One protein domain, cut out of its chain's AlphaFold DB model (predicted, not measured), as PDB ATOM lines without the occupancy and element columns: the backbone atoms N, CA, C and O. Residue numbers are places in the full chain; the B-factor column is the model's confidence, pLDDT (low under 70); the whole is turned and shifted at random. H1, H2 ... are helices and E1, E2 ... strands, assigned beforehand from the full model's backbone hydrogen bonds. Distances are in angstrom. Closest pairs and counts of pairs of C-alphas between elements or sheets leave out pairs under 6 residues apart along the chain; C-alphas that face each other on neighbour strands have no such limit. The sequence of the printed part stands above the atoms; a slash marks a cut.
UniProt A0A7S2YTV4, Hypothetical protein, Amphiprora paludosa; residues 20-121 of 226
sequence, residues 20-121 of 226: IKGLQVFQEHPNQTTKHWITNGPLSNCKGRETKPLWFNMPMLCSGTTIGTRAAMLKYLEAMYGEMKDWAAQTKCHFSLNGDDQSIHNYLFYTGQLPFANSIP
ATOM      1  N   ILE A  20     130.889 175.936 203.613       92.56
ATOM      2  CA  ILE A  20     129.802 175.275 202.890       92.56
ATOM      3  C   ILE A  20     129.565 173.907 203.528       92.56
ATOM      4  O   ILE A  20     130.435 173.036 203.511       92.56
ATOM      5  N   LYS A  21     128.372 173.709 204.094       89.94
ATOM      6  CA  LYS A  21     127.932 172.436 204.682       89.94
ATOM      7  C   LYS A  21     126.690 171.942 203.953       89.94
ATOM      8  O   LYS A  21     125.742 172.703 203.784       89.94
ATOM      9  N   GLY A  22     126.688 170.669 203.554       95.62
ATOM     10  CA  GLY A  22     125.566 170.079 202.820       95.62
ATOM     11  C   GLY A  22     125.291 170.822 201.512       95.62
ATOM     12  O   GLY A  22     126.230 171.085 200.755       95.62
ATOM     13  N   LEU A  23     124.018 171.126 201.264       98.19
ATOM     14  CA  LEU A  23     123.549 172.061 200.240       98.19
ATOM     15  C   LEU A  23     123.113 173.366 200.925       98.19
ATOM     16  O   LEU A  23     122.511 173.342 201.995       98.19
ATOM     17  N   GLN A  24     123.388 174.501 200.304       98.06
ATOM     18  CA  GLN A  24     122.880 175.811 200.682       98.06
ATOM     19  C   GLN A  24     122.017 176.342 199.537       98.06
ATOM     20  O   GLN A  24     122.431 176.355 198.373       98.06
ATOM     21  N   VAL A  25     120.809 176.755 199.898       98.31
ATOM     22  CA  VAL A  25     119.807 177.356 199.015       98.31
ATOM     23  C   VAL A  25     119.496 178.747 199.546       98.31
ATOM     24  O   VAL A  25     119.446 178.939 200.760       98.31
ATOM     25  N   PHE A  26     119.335 179.734 198.675       98.25
ATOM     26  CA  PHE A  26     119.327 181.139 199.088       98.25
ATOM     27  C   PHE A  26     117.924 181.711 198.996       98.25
ATOM     28  O   PHE A  26     117.252 181.530 197.988       98.25
ATOM     29  N   GLN A  27     117.467 182.381 200.048       98.56
ATOM     30  CA  GLN A  27     116.183 183.069 200.024       98.56
ATOM     31  C   GLN A  27     116.255 184.266 199.079       98.56
ATOM     32  O   GLN A  27     117.271 184.948 199.014       98.56
ATOM     33  N   GLU A  28     115.172 184.521 198.362       97.81
ATOM     34  CA  GLU A  28     114.851 185.812 197.758       97.81
ATOM     35  C   GLU A  28     114.615 186.866 198.857       97.81
ATOM     36  O   GLU A  28     114.624 186.559 200.052       97.81
ATOM     37  N   HIS A  29     114.375 188.117 198.463       97.06
ATOM     38  CA  HIS A  29     114.063 189.209 199.389       97.06
ATOM     39  C   HIS A  29     112.977 188.827 200.428       97.06
ATOM     40  O   HIS A  29     112.003 188.168 200.064       97.06
ATOM     41  N   PRO A  30     113.042 189.278 201.699       95.44
ATOM     42  CA  PRO A  30     112.124 188.833 202.762       95.44
ATOM     43  C   PRO A  30     110.623 189.016 202.482       95.44
ATOM     44  O   PRO A  30     109.795 188.246 202.967       95.44
ATOM     45  N   ASN A  31     110.253 190.006 201.664       95.12
ATOM     46  CA  ASN A  31     108.856 190.230 201.256       95.12
ATOM     47  C   ASN A  31     108.382 189.283 200.138       95.12
ATOM     48  O   ASN A  31     107.228 189.343 199.710       95.12
ATOM     49  N   GLN A  32     109.265 188.425 199.643       96.25
ATOM     50  CA  GLN A  32     109.042 187.542 198.520       96.25
ATOM     51  C   GLN A  32     108.855 186.104 199.024       96.25
ATOM     52  O   GLN A  32     109.784 185.442 199.474       96.25
ATOM     53  N   THR A  33     107.620 185.607 198.946       97.31
ATOM     54  CA  THR A  33     107.243 184.279 199.469       97.31
ATOM     55  C   THR A  33     106.823 183.325 198.354       97.31
ATOM     56  O   THR A  33     106.569 183.746 197.223       97.31
ATOM     57  N   THR A  34     106.646 182.042 198.680       96.62
ATOM     58  CA  THR A  34     106.104 181.006 197.783       96.62
ATOM     59  C   THR A  34     104.675 181.290 197.303       96.62
ATOM     60  O   THR A  34     104.163 180.565 196.455       96.62
ATOM     61  N   LYS A  35     104.019 182.362 197.786       95.81
ATOM     62  CA  LYS A  35     102.779 182.911 197.206       95.81
ATOM     63  C   LYS A  35     102.987 183.537 195.828       95.81
ATOM     64  O   LYS A  35     102.004 183.739 195.114       95.81
ATOM     65  N   HIS A  36     104.226 183.870 195.469       95.06
ATOM     66  CA  HIS A  36     104.550 184.469 194.183       95.06
ATOM     67  C   HIS A  36     104.043 183.608 193.029       95.06
ATOM     68  O   HIS A  36     104.112 182.380 193.086       95.06
ATOM     69  N   TRP A  37     103.551 184.248 191.969       92.81
ATOM     70  CA  TRP A  37     102.926 183.559 190.840       92.81
ATOM     71  C   TRP A  37     103.871 182.551 190.170       92.81
ATOM     72  O   TRP A  37     103.401 181.498 189.749       92.81
ATOM     73  N   ILE A  38     105.183 182.831 190.157       92.81
ATOM     74  CA  ILE A  38     106.199 181.949 189.559       92.81
ATOM     75  C   ILE A  38     106.347 180.614 190.295       92.81
ATOM     76  O   ILE A  38     106.854 179.671 189.711       92.81
ATOM     77  N   THR A  39     105.916 180.541 191.559       93.56
ATOM     78  CA  THR A  39     105.987 179.341 192.406       93.56
ATOM     79  C   THR A  39     104.594 178.771 192.646       93.56
ATOM     80  O   THR A  39     104.309 177.623 192.322       93.56
ATOM     81  N   ASN A  40     103.675 179.588 193.166       92.94
ATOM     82  CA  ASN A  40     102.323 179.152 193.504       92.94
ATOM     83  C   ASN A  40     101.524 178.693 192.276       92.94
ATOM     84  O   ASN A  40     100.741 177.754 192.402       92.94
ATOM     85  N   GLY A  41     101.690 179.342 191.118       91.56
ATOM     86  CA  GLY A  41     100.969 178.996 189.889       91.56
ATOM     87  C   GLY A  41     101.318 177.588 189.399       91.56
ATOM     88  O   GLY A  41     100.443 176.716 189.434       91.56
ATOM     89  N   PRO A  42     102.585 177.335 189.015       92.38
ATOM     90  CA  PRO A  42     103.020 176.018 188.562       92.38
ATOM     91  C   PRO A  42     102.751 174.910 189.583       92.38
ATOM     92  O   PRO A  42     102.174 173.878 189.239       92.38
ATOM     93  N   LEU A  43     103.054 175.142 190.868       92.00
ATOM     94  CA  LEU A  43     102.826 174.139 191.910       92.00
ATOM     95  C   LEU A  43     101.348 173.815 192.122       92.00
ATOM     96  O   LEU A  43     101.006 172.641 192.247       92.00
ATOM     97  N   SER A  44     100.460 174.815 192.113       90.81
ATOM     98  CA  SER A  44      99.017 174.565 192.245       90.81
ATOM     99  C   SER A  44      98.476 173.720 191.090       90.81
ATOM    100  O   SER A  44      97.579 172.906 191.302       90.81
ATOM    101  N   ASN A  45      99.019 173.899 189.883       90.12
ATOM    102  CA  ASN A  45      98.608 173.148 188.697       90.12
ATOM    103  C   ASN A  45      99.188 171.721 188.697       90.12
ATOM    104  O   ASN A  45      98.472 170.754 188.424       90.12
ATOM    105  N   CYS A  46     100.464 171.570 189.056       91.50
ATOM    106  CA  CYS A  46     101.152 170.282 189.038       91.50
ATOM    107  C   CYS A  46     100.823 169.380 190.219       91.50
ATOM    108  O   CYS A  46     100.446 168.221 190.033       91.50
ATOM    109  N   LYS A  47     100.962 169.913 191.434       91.06
ATOM    110  CA  LYS A  47     100.906 169.161 192.694       91.06
ATOM    111  C   LYS A  47      99.556 169.258 193.399       91.06
ATOM    112  O   LYS A  47      99.414 168.712 194.488       91.06
ATOM    113  N   GLY A  48      98.592 169.951 192.794       86.44
ATOM    114  CA  GLY A  48      97.264 170.141 193.362       86.44
ATOM    115  C   GLY A  48      97.243 171.150 194.512       86.44
ATOM    116  O   GLY A  48      98.265 171.524 195.093       86.44
ATOM    117  N   ARG A  49      96.044 171.638 194.844       84.06
ATOM    118  CA  ARG A  49      95.853 172.639 195.911       84.06
ATOM    119  C   ARG A  49      95.938 172.027 197.308       84.06
ATOM    120  O   ARG A  49      96.153 172.750 198.271       84.06
ATOM    121  N   GLU A  50      95.779 170.720 197.416       82.75
ATOM    122  CA  GLU A  50      95.820 169.936 198.645       82.75
ATOM    123  C   GLU A  50      97.230 169.815 199.232       82.75
ATOM    124  O   GLU A  50      97.376 169.730 200.446       82.75
ATOM    125  N   THR A  51      98.276 169.875 198.401       80.06
ATOM    126  CA  THR A  51      99.673 169.853 198.873       80.06
ATOM    127  C   THR A  51     100.160 171.230 199.320       80.06
ATOM    128  O   THR A  51     101.168 171.339 200.015       80.06
ATOM    129  N   LYS A  52      99.421 172.288 198.966       84.25
ATOM    130  CA  LYS A  52      99.737 173.689 199.255       84.25
ATOM    131  C   LYS A  52     100.040 173.979 200.731       84.25
ATOM    132  O   LYS A  52     101.023 174.672 200.975       84.25
ATOM    133  N   PRO A  53      99.294 173.459 201.727       87.69
ATOM    134  CA  PRO A  53      99.592 173.719 203.137       87.69
ATOM    135  C   PRO A  53     101.012 173.327 203.575       87.69
ATOM    136  O   PRO A  53     101.493 173.866 204.563       87.69
ATOM    137  N   LEU A  54     101.697 172.439 202.842       84.62
ATOM    138  CA  LEU A  54     103.055 171.989 203.167       84.62
ATOM    139  C   LEU A  54     104.143 173.025 202.834       84.62
ATOM    140  O   LEU A  54     105.236 172.956 203.383       84.62
ATOM    141  N   TRP A  55     103.878 173.965 201.921       87.94
ATOM    142  CA  TRP A  55     104.899 174.875 201.374       87.94
ATOM    143  C   TRP A  55     104.405 176.313 201.152       87.94
ATOM    144  O   TRP A  55     105.147 177.170 200.664       87.94
ATOM    145  N   PHE A  56     103.149 176.610 201.477       91.00
ATOM    146  CA  PHE A  56     102.528 177.901 201.195       91.00
ATOM    147  C   PHE A  56     102.941 178.997 202.180       91.00
ATOM    148  O   PHE A  56     102.903 178.802 203.388       91.00
ATOM    149  N   ASN A  57     103.231 180.192 201.649       95.19
ATOM    150  CA  ASN A  57     103.667 181.369 202.413       95.19
ATOM    151  C   ASN A  57     105.038 181.223 203.097       95.19
ATOM    152  O   ASN A  57     105.323 181.933 204.057       95.19
ATOM    153  N   MET A  58     105.880 180.329 202.593       97.00
ATOM    154  CA  MET A  58     107.269 180.218 203.027       97.00
ATOM    155  C   MET A  58     108.124 181.275 202.311       97.00
ATOM    156  O   MET A  58     107.704 181.752 201.252       97.00
ATOM    157  N   PRO A  59     109.301 181.661 202.835       97.75
ATOM    158  CA  PRO A  59     110.262 182.451 202.065       97.75
ATOM    159  C   PRO A  59     110.494 181.818 200.688       97.75
ATOM    160  O   PRO A  59     110.557 180.600 200.575       97.75
ATOM    161  N   MET A  60     110.564 182.602 199.617       97.88
ATOM    162  CA  MET A  60     110.892 182.016 198.318       97.88
ATOM    163  C   MET A  60     112.400 181.762 198.250       97.88
ATOM    164  O   MET A  60     113.181 182.634 198.602       97.88
ATOM    165  N   LEU A  61     112.813 180.580 197.804       98.12
ATOM    166  CA  LEU A  61     114.214 180.217 197.582       98.12
ATOM    167  C   LEU A  61     114.578 180.400 196.116       98.12
ATOM    168  O   LEU A  61     113.891 179.850 195.268       98.12
ATOM    169  N   CYS A  62     115.638 181.127 195.806       97.56
ATOM    170  CA  CYS A  62     116.119 181.355 194.449       97.56
ATOM    171  C   CYS A  62     116.763 180.083 193.865       97.56
ATOM    172  O   CYS A  62     117.776 179.606 194.385       97.56
ATOM    173  N   SER A  63     116.209 179.539 192.776       96.75
ATOM    174  CA  SER A  63     116.766 178.355 192.098       96.75
ATOM    175  C   SER A  63     118.001 178.668 191.257       96.75
ATOM    176  O   SER A  63     118.839 177.785 191.045       96.75
ATOM    177  N   GLY A  64     118.141 179.921 190.814       95.62
ATOM    178  CA  GLY A  64     119.190 180.345 189.892       95.62
ATOM    179  C   GLY A  64     120.599 180.174 190.461       95.62
ATOM    180  O   GLY A  64     121.553 179.974 189.709       95.62
ATOM    181  N   THR A  65     120.769 180.152 191.789       96.19
ATOM    182  CA  THR A  65     122.060 179.860 192.427       96.19
ATOM    183  C   THR A  65     121.914 178.946 193.636       96.19
ATOM    184  O   THR A  65     121.194 179.240 194.579       96.19
ATOM    185  N   THR A  66     122.684 177.860 193.645       97.00
ATOM    186  CA  THR A  66     122.855 176.954 194.786       97.00
ATOM    187  C   THR A  66     124.334 176.629 194.949       97.00
ATOM    188  O   THR A  66     125.096 176.660 193.978       97.00
ATOM    189  N   ILE A  67     124.755 176.341 196.179       96.81
ATOM    190  CA  ILE A  67     126.136 175.969 196.491       96.81
ATOM    191  C   ILE A  67     126.133 174.810 197.477       96.81
ATOM    192  O   ILE A  67     125.276 174.724 198.348       96.81
ATOM    193  N   GLY A  68     127.076 173.887 197.358       96.75
ATOM    194  CA  GLY A  68     127.098 172.730 198.236       96.75
ATOM    195  C   GLY A  68     128.375 171.928 198.113       96.75
ATOM    196  O   GLY A  68     129.182 172.125 197.206       96.75
ATOM    197  N   THR A  69     128.537 170.978 199.027       97.00
ATOM    198  CA  THR A  69     129.545 169.928 198.868       97.00
ATOM    199  C   THR A  69     129.231 169.103 197.620       97.00
ATOM    200  O   THR A  69     128.065 168.957 197.248       97.00
ATOM    201  N   ARG A  70     130.246 168.492 196.996       97.06
ATOM    202  CA  ARG A  70     130.049 167.636 195.811       97.06
ATOM    203  C   ARG A  70     128.955 166.585 196.029       97.06
ATOM    204  O   ARG A  70     128.090 166.415 195.176       97.06
ATOM    205  N   ALA A  71     128.980 165.904 197.174       98.06
ATOM    206  CA  ALA A  71     128.000 164.871 197.506       98.06
ATOM    207  C   ALA A  71     126.569 165.429 197.607       98.06
ATOM    208  O   ALA A  71     125.634 164.805 197.114       98.06
ATOM    209  N   ALA A  72     126.394 166.607 198.211       98.25
ATOM    210  CA  ALA A  72     125.086 167.247 198.327       98.25
ATOM    211  C   ALA A  72     124.577 167.786 196.981       98.25
ATOM    212  O   ALA A  72     123.397 167.638 196.676       98.25
ATOM    213  N   MET A  73     125.461 168.355 196.157       98.25
ATOM    214  CA  MET A  73     125.109 168.836 194.817       98.25
ATOM    215  C   MET A  73     124.644 167.702 193.902       98.25
ATOM    216  O   MET A  73     123.659 167.874 193.195       98.25
ATOM    217  N   LEU A  74     125.301 166.537 193.932       98.44
ATOM    218  CA  LEU A  74     124.866 165.386 193.131       98.44
ATOM    219  C   LEU A  74     123.463 164.915 193.533       98.44
ATOM    220  O   LEU A  74     122.605 164.777 192.669       98.44
ATOM    221  N   LYS A  75     123.194 164.783 194.838       98.50
ATOM    222  CA  LYS A  75     121.854 164.433 195.341       98.50
ATOM    223  C   LYS A  75     120.797 165.482 194.988       98.50
ATOM    224  O   LYS A  75     119.665 165.136 194.675       98.50
ATOM    225  N   TYR A  76     121.155 166.765 195.036       98.44
ATOM    226  CA  TYR A  76     120.275 167.850 194.603       98.44
ATOM    227  C   TYR A  76     119.926 167.735 193.116       98.44
ATOM    228  O   TYR A  76     118.757 167.831 192.758       98.44
ATOM    229  N   LEU A  77     120.919 167.486 192.257       98.25
ATOM    230  CA  LEU A  77     120.704 167.316 190.820       98.25
ATOM    231  C   LEU A  77     119.849 166.082 190.512       98.25
ATOM    232  O   LEU A  77     118.969 166.168 189.661       98.25
ATOM    233  N   GLU A  78     120.056 164.970 191.221       98.44
ATOM    234  CA  GLU A  78     119.208 163.775 191.121       98.44
ATOM    235  C   GLU A  78     117.746 164.087 191.477       98.44
ATOM    236  O   GLU A  78     116.846 163.730 190.715       98.44
ATOM    237  N   ALA A  79     117.506 164.805 192.580       98.44
ATOM    238  CA  ALA A  79     116.162 165.198 193.008       98.44
ATOM    239  C   ALA A  79     115.491 166.170 192.020       98.44
ATOM    240  O   ALA A  79     114.351 165.946 191.618       98.44
ATOM    241  N   MET A  80     116.208 167.213 191.577       97.88
ATOM    242  CA  MET A  80     115.714 168.155 190.563       97.88
ATOM    243  C   MET A  80     115.370 167.430 189.260       97.88
ATOM    244  O   MET A  80     114.307 167.664 188.695       97.88
ATOM    245  N   TYR A  81     116.243 166.536 188.790       97.19
ATOM    246  CA  TYR A  81     116.029 165.784 187.557       97.19
ATOM    247  C   TYR A  81     114.826 164.840 187.649       97.19
ATOM    248  O   TYR A  81     114.024 164.787 186.716       97.19
ATOM    249  N   GLY A  82     114.681 164.114 188.763       97.25
ATOM    250  CA  GLY A  82     113.518 163.256 189.003       97.25
ATOM    251  C   GLY A  82     112.215 164.049 188.945       97.25
ATOM    252  O   GLY A  82     111.316 163.716 188.179       97.25
ATOM    253  N   GLU A  83     112.167 165.171 189.658       95.94
ATOM    254  CA  GLU A  83     110.989 166.033 189.715       95.94
ATOM    255  C   GLU A  83     110.682 166.695 188.356       95.94
ATOM    256  O   GLU A  83     109.529 166.727 187.927       95.94
ATOM    257  N   MET A  84     111.706 167.137 187.616       94.31
ATOM    258  CA  MET A  84     111.547 167.645 186.246       94.31
ATOM    259  C   MET A  84     110.980 166.585 185.297       94.31
ATOM    260  O   MET A  84     110.132 166.909 184.465       94.31
ATOM    261  N   LYS A  85     111.414 165.322 185.404       94.69
ATOM    262  CA  LYS A  85     110.852 164.225 184.600       94.69
ATOM    263  C   LYS A  85     109.382 163.986 184.915       94.69
ATOM    264  O   LYS A  85     108.590 163.823 183.988       94.69
ATOM    265  N   ASP A  86     109.022 163.993 186.193       93.38
ATOM    266  CA  ASP A  86     107.639 163.793 186.628       93.38
ATOM    267  C   ASP A  86     106.720 164.914 186.128       93.38
ATOM    268  O   ASP A  86     105.571 164.658 185.757       93.38
ATOM    269  N   TRP A  87     107.224 166.150 186.068       92.31
ATOM    270  CA  TRP A  87     106.510 167.290 185.484       92.31
ATOM    271  C   TRP A  87     106.417 167.167 183.967       92.31
ATOM    272  O   TRP A  87     105.335 167.316 183.404       92.31
ATOM    273  N   ALA A  88     107.516 166.823 183.297       90.81
ATOM    274  CA  ALA A  88     107.544 166.642 181.850       90.81
ATOM    275  C   ALA A  88     106.610 165.514 181.372       90.81
ATOM    276  O   ALA A  88     106.091 165.583 180.258       90.81
ATOM    277  N   ALA A  89     106.336 164.507 182.202       92.88
ATOM    278  CA  ALA A  89     105.378 163.445 181.893       92.88
ATOM    279  C   ALA A  89     103.902 163.894 181.975       92.88
ATOM    280  O   ALA A  89     103.019 163.193 181.484       92.88
ATOM    281  N   GLN A  90     103.614 165.046 182.585       90.50
ATOM    282  CA  GLN A  90     102.258 165.534 182.825       90.50
ATOM    283  C   GLN A  90     101.968 166.770 181.972       90.50
ATOM    284  O   GLN A  90     102.495 167.845 182.225       90.50
ATOM    285  N   THR A  91     101.042 166.677 181.017       88.50
ATOM    286  CA  THR A  91     100.699 167.809 180.132       88.50
ATOM    287  C   THR A  91     100.242 169.060 180.897       88.50
ATOM    288  O   THR A  91     100.547 170.178 180.500       88.50
ATOM    289  N   LYS A  92      99.571 168.892 182.048       89.06
ATOM    290  CA  LYS A  92      99.156 170.004 182.930       89.06
ATOM    291  C   LYS A  92     100.324 170.763 183.587       89.06
ATOM    292  O   LYS A  92     100.101 171.808 184.192       89.06
ATOM    293  N   CYS A  93     101.530 170.208 183.501       89.19
ATOM    294  CA  CYS A  93     102.776 170.742 184.040       89.19
ATOM    295  C   CYS A  93     103.687 171.348 182.971       89.19
ATOM    296  O   CYS A  93     104.823 171.707 183.265       89.19
ATOM    297  N   HIS A  94     103.223 171.445 181.723       85.12
ATOM    298  CA  HIS A  94     103.974 172.075 180.640       85.12
ATOM    299  C   HIS A  94     103.671 173.568 180.631       85.12
ATOM    300  O   HIS A  94     102.733 174.030 179.977       85.12
ATOM    301  N   PHE A  95     104.440 174.334 181.395       78.62
ATOM    302  CA  PHE A  95     104.254 175.774 181.466       78.62
ATOM    303  C   PHE A  95     105.013 176.455 180.324       78.62
ATOM    304  O   PHE A  95     106.181 176.186 180.075       78.62
ATOM    305  N   SER A  96     104.370 177.391 179.624       76.19
ATOM    306  CA  SER A  96     105.058 178.299 178.687       76.19
ATOM    307  C   SER A  96     105.715 179.481 179.418       76.19
ATOM    308  O   SER A  96     105.731 180.603 178.915       76.19
ATOM    309  N   LEU A  97     106.187 179.249 180.645       75.12
ATOM    310  CA  LEU A  97     106.762 180.251 181.535       75.12
ATOM    311  C   LEU A  97     108.260 179.977 181.695       75.12
ATOM    312  O   LEU A  97     108.695 178.832 181.724       75.12
ATOM    313  N   ASN A  98     109.053 181.036 181.837       75.94
ATOM    314  CA  ASN A  98     110.431 180.894 182.299       75.94
ATOM    315  C   ASN A  98     110.417 180.818 183.833       75.94
ATOM    316  O   ASN A  98     109.832 181.700 184.467       75.94
ATOM    317  N   GLY A  99     111.075 179.810 184.414       80.19
ATOM    318  CA  GLY A  99     111.227 179.670 185.869       80.19
ATOM    319  C   GLY A  99     110.558 178.442 186.497       80.19
ATOM    320  O   GLY A  99     110.232 178.472 187.680       80.19
ATOM    321  N   ASP A 100     110.315 177.362 185.754       85.50
ATOM    322  CA  ASP A 100     109.767 176.127 186.343       85.50
ATOM    323  C   ASP A 100     110.712 175.508 187.386       85.50
ATOM    324  O   ASP A 100     110.272 174.940 188.391       85.50
ATOM    325  N   ASP A 101     112.018 175.693 187.202       93.31
ATOM    326  CA  ASP A 101     113.053 175.323 188.162       93.31
ATOM    327  C   ASP A 101     112.874 176.049 189.504       93.31
ATOM    328  O   ASP A 101     113.052 175.425 190.548       93.31
ATOM    329  N   GLN A 102     112.421 177.307 189.498       95.06
ATOM    330  CA  GLN A 102     112.081 178.077 190.700       95.06
ATOM    331  C   GLN A 102     110.979 177.380 191.506       95.06
ATOM    332  O   GLN A 102     111.060 177.276 192.733       95.06
ATOM    333  N   SER A 103     109.954 176.856 190.834       94.75
ATOM    334  CA  SER A 103     108.874 176.115 191.489       94.75
ATOM    335  C   SER A 103     109.334 174.770 192.042       94.75
ATOM    336  O   SER A 103     109.095 174.477 193.216       94.75
ATOM    337  N   ILE A 104     110.009 173.973 191.211       95.81
ATOM    338  CA  ILE A 104     110.525 172.647 191.568       95.81
ATOM    339  C   ILE A 104     111.483 172.751 192.759       95.81
ATOM    340  O   ILE A 104     111.337 172.028 193.744       95.81
ATOM    341  N   HIS A 105     112.410 173.707 192.709       97.69
ATOM    342  CA  HIS A 105     113.392 173.960 193.757       97.69
ATOM    343  C   HIS A 105     112.739 174.231 195.120       97.69
ATOM    344  O   HIS A 105     113.090 173.604 196.123       97.69
ATOM    345  N   ASN A 106     111.744 175.126 195.157       97.81
ATOM    346  CA  ASN A 106     111.011 175.447 196.383       97.81
ATOM    347  C   ASN A 106     110.205 174.247 196.895       97.81
ATOM    348  O   ASN A 106     110.211 173.970 198.094       97.81
ATOM    349  N   TYR A 107     109.535 173.517 196.001       96.62
ATOM    350  CA  TYR A 107     108.768 172.329 196.367       96.62
ATOM    351  C   TYR A 107     109.645 171.256 197.013       96.62
ATOM    352  O   TYR A 107     109.312 170.776 198.097       96.62
ATOM    353  N   LEU A 108     110.781 170.917 196.400       97.56
ATOM    354  CA  LEU A 108     111.690 169.895 196.919       97.56
ATOM    355  C   LEU A 108     112.239 170.259 198.305       97.56
ATOM    356  O   LEU A 108     112.310 169.400 199.185       97.56
ATOM    357  N   PHE A 109     112.585 171.531 198.528       98.06
ATOM    358  CA  PHE A 109     113.040 171.986 199.840       98.06
ATOM    359  C   PHE A 109     111.924 171.906 200.890       98.06
ATOM    360  O   PHE A 109     112.088 171.242 201.913       98.06
ATOM    361  N   TYR A 110     110.774 172.539 200.638       97.38
ATOM    362  CA  TYR A 110     109.719 172.671 201.649       97.38
ATOM    363  C   TYR A 110     108.945 171.381 201.919       97.38
ATOM    364  O   TYR A 110     108.398 171.220 203.005       97.38
ATOM    365  N   THR A 111     108.948 170.427 200.988       95.44
ATOM    366  CA  THR A 111     108.404 169.082 201.238       95.44
ATOM    367  C   THR A 111     109.403 168.126 201.891       95.44
ATOM    368  O   THR A 111     109.080 166.960 202.104       95.44
ATOM    369  N   GLY A 112     110.610 168.594 202.232       95.94
ATOM    370  CA  GLY A 112     111.614 167.798 202.940       95.94
ATOM    371  C   GLY A 112     112.373 166.799 202.063       95.94
ATOM    372  O   GLY A 112     113.116 165.973 202.588       95.94
ATOM    373  N   GLN A 113     112.241 166.882 200.736       97.00
ATOM    374  CA  GLN A 113     112.961 166.014 199.794       97.00
ATOM    375  C   GLN A 113     114.447 166.378 199.668       97.00
ATOM    376  O   GLN A 113     115.243 165.598 199.146       97.00
ATOM    377  N   LEU A 114     114.847 167.535 200.204       97.69
ATOM    378  CA  LEU A 114     116.241 167.964 200.333       97.69
ATOM    379  C   LEU A 114     116.659 168.052 201.814       97.69
ATOM    380  O   LEU A 114     116.999 169.135 202.288       97.69
ATOM    381  N   PRO A 115     116.694 166.938 202.576       97.00
ATOM    382  CA  PRO A 115     116.964 166.967 204.022       97.00
ATOM    383  C   PRO A 115     118.401 167.393 204.377       97.00
ATOM    384  O   PRO A 115     118.732 167.609 205.537       97.00
ATOM    385  N   PHE A 116     119.277 167.488 203.376       96.75
ATOM    386  CA  PHE A 116     120.666 167.935 203.485       96.75
ATOM    387  C   PHE A 116     120.856 169.408 203.076       96.75
ATOM    388  O   PHE A 116     121.998 169.872 202.991       96.75
ATOM    389  N   ALA A 117     119.766 170.119 202.773       98.00
ATOM    390  CA  ALA A 117     119.780 171.514 202.366       98.00
ATOM    391  C   ALA A 117     119.504 172.463 203.535       98.00
ATOM    392  O   ALA A 117     118.662 172.202 204.387       98.00
ATOM    393  N   ASN A 118     120.194 173.599 203.529       97.25
ATOM    394  CA  ASN A 118     120.019 174.683 204.482       97.25
ATOM    395  C   ASN A 118     119.590 175.939 203.729       97.25
ATOM    396  O   ASN A 118     120.259 176.352 202.779       97.25
ATOM    397  N   SER A 119     118.493 176.550 204.169       97.62
ATOM    398  CA  SER A 119     118.061 177.845 203.654       97.62
ATOM    399  C   SER A 119     118.907 178.953 204.275       97.62
ATOM    400  O   SER A 119     118.985 179.070 205.498       97.62
ATOM    401  N   ILE A 120     119.549 179.748 203.428       97.94
ATOM    402  CA  ILE A 120     120.337 180.914 203.810       97.94
ATOM    403  C   ILE A 120     119.481 182.162 203.565       97.94
ATOM    404  O   ILE A 120     119.016 182.342 202.436       97.94
ATOM    405  N   PRO A 121     119.240 183.009 204.583       97.94
ATOM    406  CA  PRO A 121     118.486 184.246 204.409       97.94
ATOM    407  C   PRO A 121     119.094 185.171 203.349       97.94
ATOM    408  O   PRO A 121     120.303 185.159 203.116       97.94
TER     409      PRO A 121
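AT A GLANCE: This is residues 20 to 121 of the 226 residues of the protein "Hypothetical protein" of Amphiprora paludosa (UniProt A0A7S2YTV4). A small three-stranded sheet has H3 packed across one face, in the middle of the domain; H1 packs on H3 away from the sheet, and long H2 runs past both along one side. The 102 printed residues include, in chain order, E1 H1 E2 H2 H3 E3, a mixed class. The sheet, E2 E1 E3, is mixed; the whole is compact, radius of gyration of the C-alphas 12.9 A, spans 36 by 31 by 24 A.

HOW THE PARTS SIT: E1, residues 23 to 27, is antiparallel to E2, residues 61 to 68 (N 24 to O 67, 2.7 A), and parallel to E3, residues 117 to 120 (N 25 to O 118, 3.0 A), both within hydrogen-bond range. H2, residues 70 to 88, and H3, residues 100 to 110, are on the same face, making two layers, sheet and helices. H2 touches H3 with residues 79 to 84 alone, at a steep tilt of 62 degrees; the closest C-alphas, Glu 83 and Ile 104, are 6.9 A apart. H1, residues 37 to 46, touches H3, about perpendicular at 78 degrees; the closest C-alphas, Thr 39 and Ser 103, are 4.4 A apart. Every O i to N i+4 pair is within range in H2 and H3, 5 of 6 in H1.

IN THESE COORDINATES: E1 begins at C-alpha 23 (123.549, 172.061, 200.240); E3 ends at C-alpha 120 (120.337, 180.914, 203.810). H2 is 26.5 A long, H3 15.7 A, E2 14.9 A; E2 bends by 100 degrees at residue 64.

THE WHOLE: The farthest C-alphas, Ile 20 and Thr 91, are 37.7 A apart. The printed part has no cut. Links H1 to E2 and H2 to H3 are long. No printed residue is under 70.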